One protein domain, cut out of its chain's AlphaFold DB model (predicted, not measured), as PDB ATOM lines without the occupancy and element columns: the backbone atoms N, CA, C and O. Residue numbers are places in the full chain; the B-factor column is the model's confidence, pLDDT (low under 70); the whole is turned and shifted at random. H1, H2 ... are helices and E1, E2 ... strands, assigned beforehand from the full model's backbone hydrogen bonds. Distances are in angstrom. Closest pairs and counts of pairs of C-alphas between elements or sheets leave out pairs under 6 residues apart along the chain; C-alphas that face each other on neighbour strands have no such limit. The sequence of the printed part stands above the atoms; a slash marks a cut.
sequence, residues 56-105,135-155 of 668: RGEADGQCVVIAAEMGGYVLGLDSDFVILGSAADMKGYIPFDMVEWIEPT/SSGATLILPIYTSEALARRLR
ATOM      1  N   ARG A  56     310.718 259.168 133.862       75.31
ATOM      2  CA  ARG A  56     311.151 257.838 134.301       75.31
ATOM      3  C   ARG A  56     311.922 257.941 135.611       75.31
ATOM      4  O   ARG A  56     312.771 258.813 135.740       75.31
ATOM      5  N   GLY A  57     311.685 256.985 136.504       78.62
ATOM      6  CA  GLY A  57     312.373 256.903 137.791       78.62
ATOM      7  C   GLY A  57     311.793 257.854 138.832       78.62
ATOM      8  O   GLY A  57     310.703 258.402 138.652       78.62
ATOM      9  N   GLU A  58     312.515 258.000 139.934       84.25
ATOM     10  CA  GLU A  58     312.175 258.929 141.007       84.25
ATOM     11  C   GLU A  58     312.595 260.356 140.667       84.25
ATOM     12  O   GLU A  58     313.530 260.594 139.898       84.25
ATOM     13  N   ALA A  59     311.872 261.320 141.236       88.81
ATOM     14  CA  ALA A  59     312.162 262.729 141.019       88.81
ATOM     15  C   ALA A  59     313.452 263.171 141.724       88.81
ATOM     16  O   ALA A  59     314.080 264.134 141.289       88.81
ATOM     17  N   ASP A  60     313.871 262.447 142.761       93.31
ATOM     18  CA  ASP A  60     314.884 262.906 143.703       93.31
ATOM     19  C   ASP A  60     316.243 263.150 143.043       93.31
ATOM     20  O   ASP A  60     316.858 264.203 143.232       93.31
ATOM     21  N   GLY A  61     316.677 262.223 142.183       91.06
ATOM     22  CA  GLY A  61     317.898 262.387 141.394       91.06
ATOM     23  C   GLY A  61     317.831 263.609 140.476       91.06
ATOM     24  O   GLY A  61     318.787 264.376 140.397       91.06
ATOM     25  N   GLN A  62     316.686 263.850 139.829       89.50
ATOM     26  CA  GLN A  62     316.508 265.013 138.959       89.50
ATOM     27  C   GLN A  62     316.509 266.330 139.747       89.50
ATOM     28  O   GLN A  62     317.070 267.315 139.271       89.50
ATOM     29  N   CYS A  63     315.931 266.351 140.952       93.06
ATOM     30  CA  CYS A  63     315.995 267.510 141.842       93.06
ATOM     31  C   CYS A  63     317.445 267.877 142.183       93.06
ATOM     32  O   CYS A  63     317.789 269.056 142.175       93.06
ATOM     33  N   VAL A  64     318.303 266.881 142.430       94.44
ATOM     34  CA  VAL A  64     319.735 267.095 142.700       94.44
ATOM     35  C   VAL A  64     320.479 267.616 141.471       94.44
ATOM     36  O   VAL A  64     321.272 268.546 141.610       94.44
ATOM     37  N   VAL A  65     320.199 267.084 140.274       91.19
ATOM     38  CA  VAL A  65     320.787 267.600 139.022       91.19
ATOM     39  C   VAL A  65     320.418 269.069 138.813       91.19
ATOM     40  O   VAL A  65     321.307 269.898 138.643       91.19
ATOM     41  N   ILE A  66     319.130 269.409 138.915       91.00
ATOM     42  CA  ILE A  66     318.647 270.791 138.753       91.00
ATOM     43  C   ILE A  66     319.273 271.707 139.811       91.00
ATOM     44  O   ILE A  66     319.739 272.800 139.498       91.00
ATOM     45  N   ALA A  67     319.336 271.264 141.069       94.69
ATOM     46  CA  ALA A  67     319.966 272.048 142.123       94.69
ATOM     47  C   ALA A  67     321.456 272.286 141.852       94.69
ATOM     48  O   ALA A  67     321.936 273.382 142.113       94.69
ATOM     49  N   ALA A  68     322.190 271.316 141.309       93.56
ATOM     50  CA  ALA A  68     323.586 271.520 140.934       93.56
ATOM     51  C   ALA A  68     323.732 272.504 139.762       93.56
ATOM     52  O   ALA A  68     324.542 273.425 139.839       93.56
ATOM     53  N   GLU A  69     322.899 272.387 138.723       91.06
ATOM     54  CA  GLU A  69     322.880 273.315 137.580       91.06
ATOM     55  C   GLU A  69     322.576 274.757 138.005       91.06
ATOM     56  O   GLU A  69     323.196 275.707 137.526       91.06
ATOM     57  N   MET A  70     321.660 274.927 138.958       93.19
ATOM     58  CA  MET A  70     321.294 276.232 139.510       93.19
ATOM     59  C   MET A  70     322.270 276.734 140.587       93.19
ATOM     60  O   MET A  70     322.120 277.859 141.074       93.19
ATOM     61  N   GLY A  71     323.222 275.908 141.036       95.38
ATOM     62  CA  GLY A  71     323.990 276.165 142.255       95.38
ATOM     63  C   GLY A  71     323.073 276.437 143.456       95.38
ATOM     64  O   GLY A  71     323.280 277.397 144.202       95.38
ATOM     65  N   GLY A  72     321.998 275.663 143.590       95.88
ATOM     66  CA  GLY A  72     320.925 275.783 144.573       95.88
ATOM     67  C   GLY A  72     320.957 274.708 145.663       95.88
ATOM     68  O   GLY A  72     321.933 273.974 145.824       95.88
ATOM     69  N   TYR A  73     319.871 274.645 146.435       96.75
ATOM     70  CA  TYR A  73     319.644 273.667 147.503       96.75
ATOM     71  C   TYR A  73     318.486 272.746 147.128       96.75
ATOM     72  O   TYR A  73     317.576 273.169 146.418       96.75
ATOM     73  N   VAL A  74     318.478 271.530 147.674       96.62
ATOM     74  CA  VAL A  74     317.310 270.644 147.600       96.62
ATOM     75  C   VAL A  74     316.582 270.648 148.937       96.62
ATOM     76  O   VAL A  74     317.201 270.468 149.985       96.62
ATOM     77  N   LEU A  75     315.270 270.861 148.898       94.88
ATOM     78  CA  LEU A  75     314.386 270.856 150.059       94.88
ATOM     79  C   LEU A  75     313.469 269.633 149.971       94.88
ATOM     80  O   LEU A  75     312.801 269.442 148.959       94.88
ATOM     81  N   GLY A  76     313.410 268.821 151.022       93.19
ATOM     82  CA  GLY A  76     312.591 267.608 151.036       93.19
ATOM     83  C   GLY A  76     312.530 266.970 152.417       93.19
ATOM     84  O   GLY A  76     313.181 267.445 153.339       93.19
ATOM     85  N   LEU A  77     311.719 265.928 152.585       90.88
ATOM     86  CA  LEU A  77     311.712 265.128 153.820       90.88
ATOM     87  C   LEU A  77     312.682 263.944 153.750       90.88
ATOM     88  O   LEU A  77     313.081 263.424 154.791       90.88
ATOM     89  N   ASP A  78     313.051 263.519 152.541       91.38
ATOM     90  CA  ASP A  78     313.876 262.337 152.346       91.38
ATOM     91  C   ASP A  78     315.365 262.625 152.563       91.38
ATOM     92  O   ASP A  78     315.938 263.570 152.023       91.38
ATOM     93  N   SER A  79     316.029 261.782 153.347       92.62
ATOM     94  CA  SER A  79     317.477 261.852 153.522       92.62
ATOM     95  C   SER A  79     318.268 261.417 152.283       92.62
ATOM     96  O   SER A  79     319.469 261.701 152.218       92.62
ATOM     97  N   ASP A  80     317.622 260.782 151.301       93.88
ATOM     98  CA  ASP A  80     318.249 260.350 150.050       93.88
ATOM     99  C   ASP A  80     318.915 261.504 149.295       93.88
ATOM    100  O   ASP A  80     319.975 261.311 148.696       93.88
ATOM    101  N   PHE A  81     318.425 262.740 149.434       96.38
ATOM    102  CA  PHE A  81     319.061 263.928 148.855       96.38
ATOM    103  C   PHE A  81     320.505 264.152 149.329       96.38
ATOM    104  O   PHE A  81     321.356 264.554 148.536       96.38
ATOM    105  N   VAL A  82     320.835 263.849 150.592       96.06
ATOM    106  CA  VAL A  82     322.229 263.923 151.081       96.06
ATOM    107  C   VAL A  82     323.105 262.854 150.442       96.06
ATOM    108  O   VAL A  82     324.307 263.060 150.282       96.06
ATOM    109  N   ILE A  83     322.537 261.708 150.087       96.62
ATOM    110  CA  ILE A  83     323.279 260.620 149.453       96.62
ATOM    111  C   ILE A  83     323.463 260.915 147.963       96.62
ATOM    112  O   ILE A  83     324.592 260.869 147.478       96.62
ATOM    113  N   LEU A  84     322.399 261.307 147.264       95.44
ATOM    114  CA  LEU A  84     322.414 261.720 145.857       95.44
ATOM    115  C   LEU A  84     323.349 262.910 145.607       95.44
ATOM    116  O   LEU A  84     324.060 262.941 144.604       95.44
ATOM    117  N   GLY A  85     323.430 263.846 146.558       95.19
ATOM    118  CA  GLY A  85     324.370 264.967 146.517       95.19
ATOM    119  C   GLY A  85     325.843 264.565 146.422       95.19
ATOM    120  O   GLY A  85     326.671 265.370 146.022       95.19
ATOM    121  N   SER A  86     326.196 263.313 146.730       94.44
ATOM    122  CA  SER A  86     327.572 262.822 146.584       94.44
ATOM    123  C   SER A  86     328.055 262.766 145.129       94.44
ATOM    124  O   SER A  86     329.262 262.691 144.895       94.44
ATOM    125  N   ALA A  87     327.124 262.809 144.171       91.56
ATOM    126  CA  ALA A  87     327.382 262.728 142.739       91.56
ATOM    127  C   ALA A  87     327.186 264.065 141.993       91.56
ATOM    128  O   ALA A  87     327.362 264.097 140.775       91.56
ATOM    129  N   ALA A  88     326.841 265.160 142.683       91.88
ATOM    130  CA  ALA A  88     326.598 266.464 142.060       91.88
ATOM    131  C   ALA A  88     327.015 267.645 142.942       91.88
ATOM    132  O   ALA A  88     326.947 267.586 144.164       91.88
ATOM    133  N   ASP A  89     327.381 268.759 142.306       92.69
ATOM    134  CA  ASP A  89     327.826 269.984 142.982       92.69
ATOM    135  C   ASP A  89     326.642 270.877 143.410       92.69
ATOM    136  O   ASP A  89     326.479 272.007 142.954       92.69
ATOM    137  N   MET A  90     325.752 270.347 144.256       95.25
ATOM    138  CA  MET A  90     324.666 271.129 144.863       95.25
ATOM    139  C   MET A  90     325.125 271.807 146.166       95.25
ATOM    140  O   MET A  90     325.979 271.286 146.882       95.25
ATOM    141  N   LYS A  91     324.508 272.930 146.566       96.75
ATOM    142  CA  LYS A  91     324.895 273.632 147.813       96.75
ATOM    143  C   LYS A  91     324.555 272.862 149.092       96.75
ATOM    144  O   LYS A  91     325.126 273.148 150.147       96.75
ATOM    145  N   GLY A  92     323.603 271.934 149.024       96.69
ATOM    146  CA  GLY A  92     323.236 271.053 150.127       96.69
ATOM    147  C   GLY A  92     321.746 270.724 150.184       96.69
ATOM    148  O   GLY A  92     320.931 271.266 149.440       96.69
ATOM    149  N   TYR A  93     321.414 269.823 151.101       97.81
ATOM    150  CA  TYR A  93     320.061 269.376 151.412       97.81
ATOM    151  C   TYR A  93     319.518 270.096 152.647       97.81
ATOM    152  O   TYR A  93     320.236 270.269 153.636       97.81
ATOM    153  N   ILE A  94     318.243 270.467 152.602       96.69
ATOM    154  CA  ILE A  94     317.499 271.063 153.707       96.69
ATOM    155  C   ILE A  94     316.324 270.129 154.050       96.69
ATOM    156  O   ILE A  94     315.418 269.972 153.229       96.69
ATOM    157  N   PRO A  95     316.299 269.521 155.249       94.00
ATOM    158  CA  PRO A  95     315.158 268.742 155.711       94.00
ATOM    159  C   PRO A  95     313.956 269.645 155.987       94.00
ATOM    160  O   PRO A  95     314.039 270.592 156.774       94.00
ATOM    161  N   PHE A  96     312.828 269.349 155.351       88.94
ATOM    162  CA  PHE A  96     311.618 270.167 155.405       88.94
ATOM    163  C   PHE A  96     311.014 270.246 156.816       88.94
ATOM    164  O   PHE A  96     310.470 271.273 157.210       88.94
ATOM    165  N   ASP A  97     311.155 269.184 157.608       87.88
ATOM    166  CA  ASP A  97     310.711 269.107 159.002       87.88
ATOM    167  C   ASP A  97     311.613 269.872 159.986       87.88
ATOM    168  O   ASP A  97     311.230 270.074 161.140       87.88
ATOM    169  N   MET A  98     312.783 270.334 159.534       90.06
ATOM    170  CA  MET A  98     313.712 271.159 160.311       90.06
ATOM    171  C   MET A  98     313.701 272.637 159.898       90.06
ATOM    172  O   MET A  98     314.497 273.428 160.406       90.06
ATOM    173  N   VAL A  99     312.811 273.023 158.983       89.38
ATOM    174  CA  VAL A  99     312.596 274.422 158.611       89.38
ATOM    175  C   VAL A  99     311.888 275.144 159.757       89.38
ATOM    176  O   VAL A  99     310.804 274.746 160.194       89.38
ATOM    177  N   GLU A 100     312.489 276.226 160.250       88.56
ATOM    178  CA  GLU A 100     311.966 276.979 161.393       88.56
ATOM    179  C   GLU A 100     311.710 278.445 161.036       88.56
ATOM    180  O   GLU A 100     312.542 279.101 160.419       88.56
ATOM    181  N   TRP A 101     310.584 278.993 161.498       87.38
ATOM    182  CA  TRP A 101     310.320 280.432 161.474       87.38
ATOM    183  C   TRP A 101     310.651 281.054 162.838       87.38
ATOM    184  O   TRP A 101     310.127 280.632 163.874       87.38
ATOM    185  N   ILE A 102     311.490 282.090 162.851       86.88
ATOM    186  CA  ILE A 102     311.672 282.996 163.987       86.88
ATOM    187  C   ILE A 102     310.715 284.166 163.798       86.88
ATOM    188  O   ILE A 102     310.956 285.054 162.981       86.88
ATOM    189  N   GLU A 103     309.640 284.182 164.576       85.81
ATOM    190  CA  GLU A 103     308.739 285.332 164.618       85.81
ATOM    191  C   GLU A 103     309.436 286.535 165.277       85.81
ATOM    192  O   GLU A 103     310.134 286.357 166.289       85.81
ATOM    193  N   PRO A 104     309.234 287.763 164.765       82.06
ATOM    194  CA  PRO A 104     309.663 288.962 165.460       82.06
ATOM    195  C   PRO A 104     309.034 288.961 166.851       82.06
ATOM    196  O   PRO A 104     307.853 288.657 167.036       82.06
ATOM    197  N   THR A 105     309.841 289.265 167.866       78.69
ATOM    198  CA  THR A 105     309.309 289.381 169.222       78.69
ATOM    199  C   THR A 105     308.433 290.623 169.229       78.69
ATOM    200  O   THR A 105     308.960 291.730 169.287       78.69
ATOM    201  N   SER A 135     303.220 286.052 161.455       78.06
ATOM    202  CA  SER A 135     303.317 287.505 161.375       78.06
ATOM    203  C   SER A 135     304.206 287.961 160.222       78.06
ATOM    204  O   SER A 135     305.093 287.241 159.756       78.06
ATOM    205  N   SER A 136     303.964 289.185 159.759       79.06
ATOM    206  CA  SER A 136     304.862 289.864 158.834       79.06
ATOM    207  C   SER A 136     306.193 290.167 159.538       79.06
ATOM    208  O   SER A 136     306.224 290.646 160.669       79.06
ATOM    209  N   GLY A 137     307.316 289.860 158.879       82.12
ATOM    210  CA  GLY A 137     308.663 290.052 159.439       82.12
ATOM    211  C   GLY A 137     309.285 288.821 160.110       82.12
ATOM    212  O   GLY A 137     310.337 288.947 160.737       82.12
ATOM    213  N   ALA A 138     308.677 287.638 159.983       87.56
ATOM    214  CA  ALA A 138     309.301 286.385 160.400       87.56
ATOM    215  C   ALA A 138     310.580 286.081 159.596       87.56
ATOM    216  O   ALA A 138     310.658 286.334 158.395       87.56
ATOM    217  N   THR A 139     311.589 285.517 160.262       89.44
ATOM    218  CA  THR A 139     312.846 285.068 159.641       89.44
ATOM    219  C   THR A 139     312.836 283.553 159.474       89.44
ATOM    220  O   THR A 139     312.623 282.836 160.448       89.44
ATOM    221  N   LEU A 140     313.099 283.061 158.265       90.94
ATOM    222  CA  LEU A 140     313.199 281.630 157.975       90.94
ATOM    223  C   LEU A 140     314.614 281.108 158.265       90.94
ATOM    224  O   LEU A 140     315.594 281.674 157.782       90.94
ATOM    225  N   ILE A 141     314.726 280.016 159.020       91.44
ATOM    226  CA  ILE A 141     315.967 279.267 159.234       91.44
ATOM    227  C   ILE A 141     315.914 277.976 158.422       91.44
ATOM    228  O   ILE A 141     314.987 277.179 158.569       91.44
ATOM    229  N   LEU A 142     316.956 277.755 157.622       93.44
ATOM    230  CA  LEU A 142     317.137 276.564 156.800       93.44
ATOM    231  C   LEU A 142     318.426 275.838 157.226       93.44
ATOM    232  O   LEU A 142     319.519 276.341 156.952       93.44
ATOM    233  N   PRO A 143     318.344 274.690 157.920       94.62
ATOM    234  CA  PRO A 143     319.523 273.891 158.233       94.62
ATOM    235  C   PRO A 143     320.021 273.165 156.980       94.62
ATOM    236  O   PRO A 143     319.244 272.531 156.275       94.62
ATOM    237  N   ILE A 144     321.327 273.244 156.715       97.38
ATOM    238  CA  ILE A 144     321.943 272.692 155.504       97.38
ATOM    239  C   ILE A 144     322.822 271.495 155.870       97.38
ATOM    240  O   ILE A 144     323.706 271.595 156.725       97.38
ATOM    241  N   TYR A 145     322.618 270.386 155.170       97.44
ATOM    242  CA  TYR A 145     323.424 269.173 155.250       97.44
ATOM    243  C   TYR A 145     324.116 268.930 153.911       97.44
ATOM    244  O   TYR A 145     323.490 269.032 152.859       97.44
ATOM    245  N   THR A 146     325.405 268.587 153.940       97.75
ATOM    246  CA  THR A 146     326.169 268.272 152.723       97.75
ATOM    247  C   THR A 146     326.725 266.857 152.768       97.75
ATOM    248  O   THR A 146     327.035 266.313 153.839       97.75
ATOM    249  N   SER A 147     326.875 266.262 151.589       97.00
ATOM    250  CA  SER A 147     327.408 264.915 151.410       97.00
ATOM    251  C   SER A 147     328.854 264.815 151.906       97.00
ATOM    252  O   SER A 147     329.222 263.829 152.542       97.00
ATOM    253  N   GLU A 148     329.667 265.864 151.746       97.75
ATOM    254  CA  GLU A 148     331.046 265.926 152.249       97.75
ATOM    255  C   GLU A 148     331.093 265.951 153.773       97.75
ATOM    256  O   GLU A 148     331.960 265.312 154.376       97.75
ATOM    257  N   ALA A 149     330.191 266.697 154.418       97.50
ATOM    258  CA  ALA A 149     330.118 266.748 155.872       97.50
ATOM    259  C   ALA A 149     329.756 265.368 156.441       97.50
ATOM    260  O   ALA A 149     330.402 264.906 157.390       97.50
ATOM    261  N   LEU A 150     328.791 264.678 155.817       96.69
ATOM    262  CA  LEU A 150     328.422 263.310 156.176       96.69
ATOM    263  C   LEU A 150     329.581 262.330 155.933       96.69
ATOM    264  O   LEU A 150     329.980 261.610 156.852       96.69
ATOM    265  N   ALA A 151     330.175 262.341 154.737       97.19
ATOM    266  CA  ALA A 151     331.304 261.486 154.372       97.19
ATOM    267  C   ALA A 151     332.490 261.673 155.330       97.19
ATOM    268  O   ALA A 151     333.043 260.698 155.842       97.19
ATOM    269  N   ARG A 152     332.826 262.923 155.676       97.81
ATOM    270  CA  ARG A 152     333.876 263.260 156.649       97.81
ATOM    271  C   ARG A 152     333.544 262.743 158.046       97.81
ATOM    272  O   ARG A 152     334.412 262.163 158.702       97.81
ATOM    273  N   ARG A 153     332.296 262.908 158.502       96.75
ATOM    274  CA  ARG A 153     331.835 262.415 159.812       96.75
ATOM    275  C   ARG A 153     331.918 260.894 159.907       96.75
ATOM    276  O   ARG A 153     332.297 260.375 160.963       96.75
ATOM    277  N   LEU A 154     331.601 260.209 158.812       96.50
ATOM    278  CA  LEU A 154     331.659 258.758 158.676       96.50
ATOM    279  C   LEU A 154     333.027 258.250 158.210       96.50
ATOM    280  O   LEU A 154     333.213 257.041 158.131       96.50
ATOM    281  N   ARG A 155     334.000 259.126 157.934       97.00
ATOM    282  CA  ARG A 155     335.335 258.782 157.411       97.00
ATOM    283  C   ARG A 155     335.283 257.849 156.189       97.00
ATOM    284  O   ARG A 155     336.090 256.929 156.086       97.00
TER     285      ARG A 155
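AT A GLANCE: This is residues 56 to 105 and 135 to 155 of the 668 residues of the protein "XPG_I_2 domain-containing protein" of Cutaneotrichosporon oleaginosum (UniProt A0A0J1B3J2). A small head with a narrow two-stranded arm: in the head, the short parallel strands E1 and E2 lie side by side with helices H1 and H2 packed on them, and H3 meets H2 near the first residue of H3; the arm is the antiparallel pair E3 and E4, which reaches away from the head, makes the length of the whole and ends at a cut. The centres of the three helices follow one another as H1, H2, H3, with H2 in the middle. The printed part has 71 residues, with three named helices and four named strands in the order H1, E1, H2, E2, E3, E4, H3, in two separate sheets of two strands each, and its class is mixed, helices and strands. It is only just loose, close to compact, with a radius of gyration of the C-alphas of 13.8 A, and its C-alphas span 42 by 33 by 20 A.

IN THESE COORDINATES: The printed part begins at Arg 56, and H1 follows, residues 59 to 69, starting with C-alpha 59 at (312.162, 262.729, 141.019) and 15.5 A long from first to last C-alpha. E1 is residues 73 to 76, 9.9 A long. H2 is residues 80 to 87, 11.9 A long. E2 is residues 92 to 95, 10.1 A long, with C-alpha 92 at (323.236, 271.053, 150.127). Residues 96 to 98 are a helical run too short to bear a name. E3 is residues 100 to 102 and E4 is residues 139 to 141, each 6.6 A long. H3 is residues 147 to 154, 10.4 A long, ending with C-alpha 154 at (331.659, 258.758, 158.676).

HOW THE PARTS SIT: E1 and E2 are parallel neighbours, with 25 degrees between their directions; N 94 and O 74 are 2.8 A apart and N 74 and O 92 are 3.0 A apart, both within hydrogen-bond range. E1, H2 and E2 form a strand-helix-strand unit, two parallel neighbour strands with a helix between them in the chain, and its crossover is right-handed. The closest C-alphas of H1 and E1 are those of Ala 67 and Tyr 73, 5.6 A apart. H1 and E2 are near each other, with 5 pairs of C-alphas within 10 A. The closest C-alphas of H2 and E2 are those of Val 82 and Tyr 93, 5.9 A apart. H1 and H2 touch, with the C-alphas of Val 64 and Gly 85 closest at 6.4 A; they run the same way at a steep tilt of 46 degrees. H2 and H3 touch, with the C-alphas of Ser 86 and Ser 147 closest at 5.3 A, and stand about perpendicular at 79 degrees. H1 and H3 are apart. E3 and E4 are antiparallel neighbours, with 148 degrees between their directions; N 102 and O 139 are 2.8 A apart, as are N 141 and O 100, both within hydrogen-bond range. E3 is apart from E1 and E2, and so is E4. Every O i to N i+4 pair is within hydrogen-bond range in H1 and H3, and 2 of 4 are in H2.

THE WHOLE: The two C-alphas farthest apart are those of Arg 56 and Thr 105, 47.1 A. Residues 106 to 134 are not printed, and C-alphas 105 and 135 are 10.0 A apart across this cut, which lies in the link from E3 to E4. Of the links that are printed whole, each is tight. The mean pLDDT of the printed part of this model is 92.0, and no printed residue is under 70.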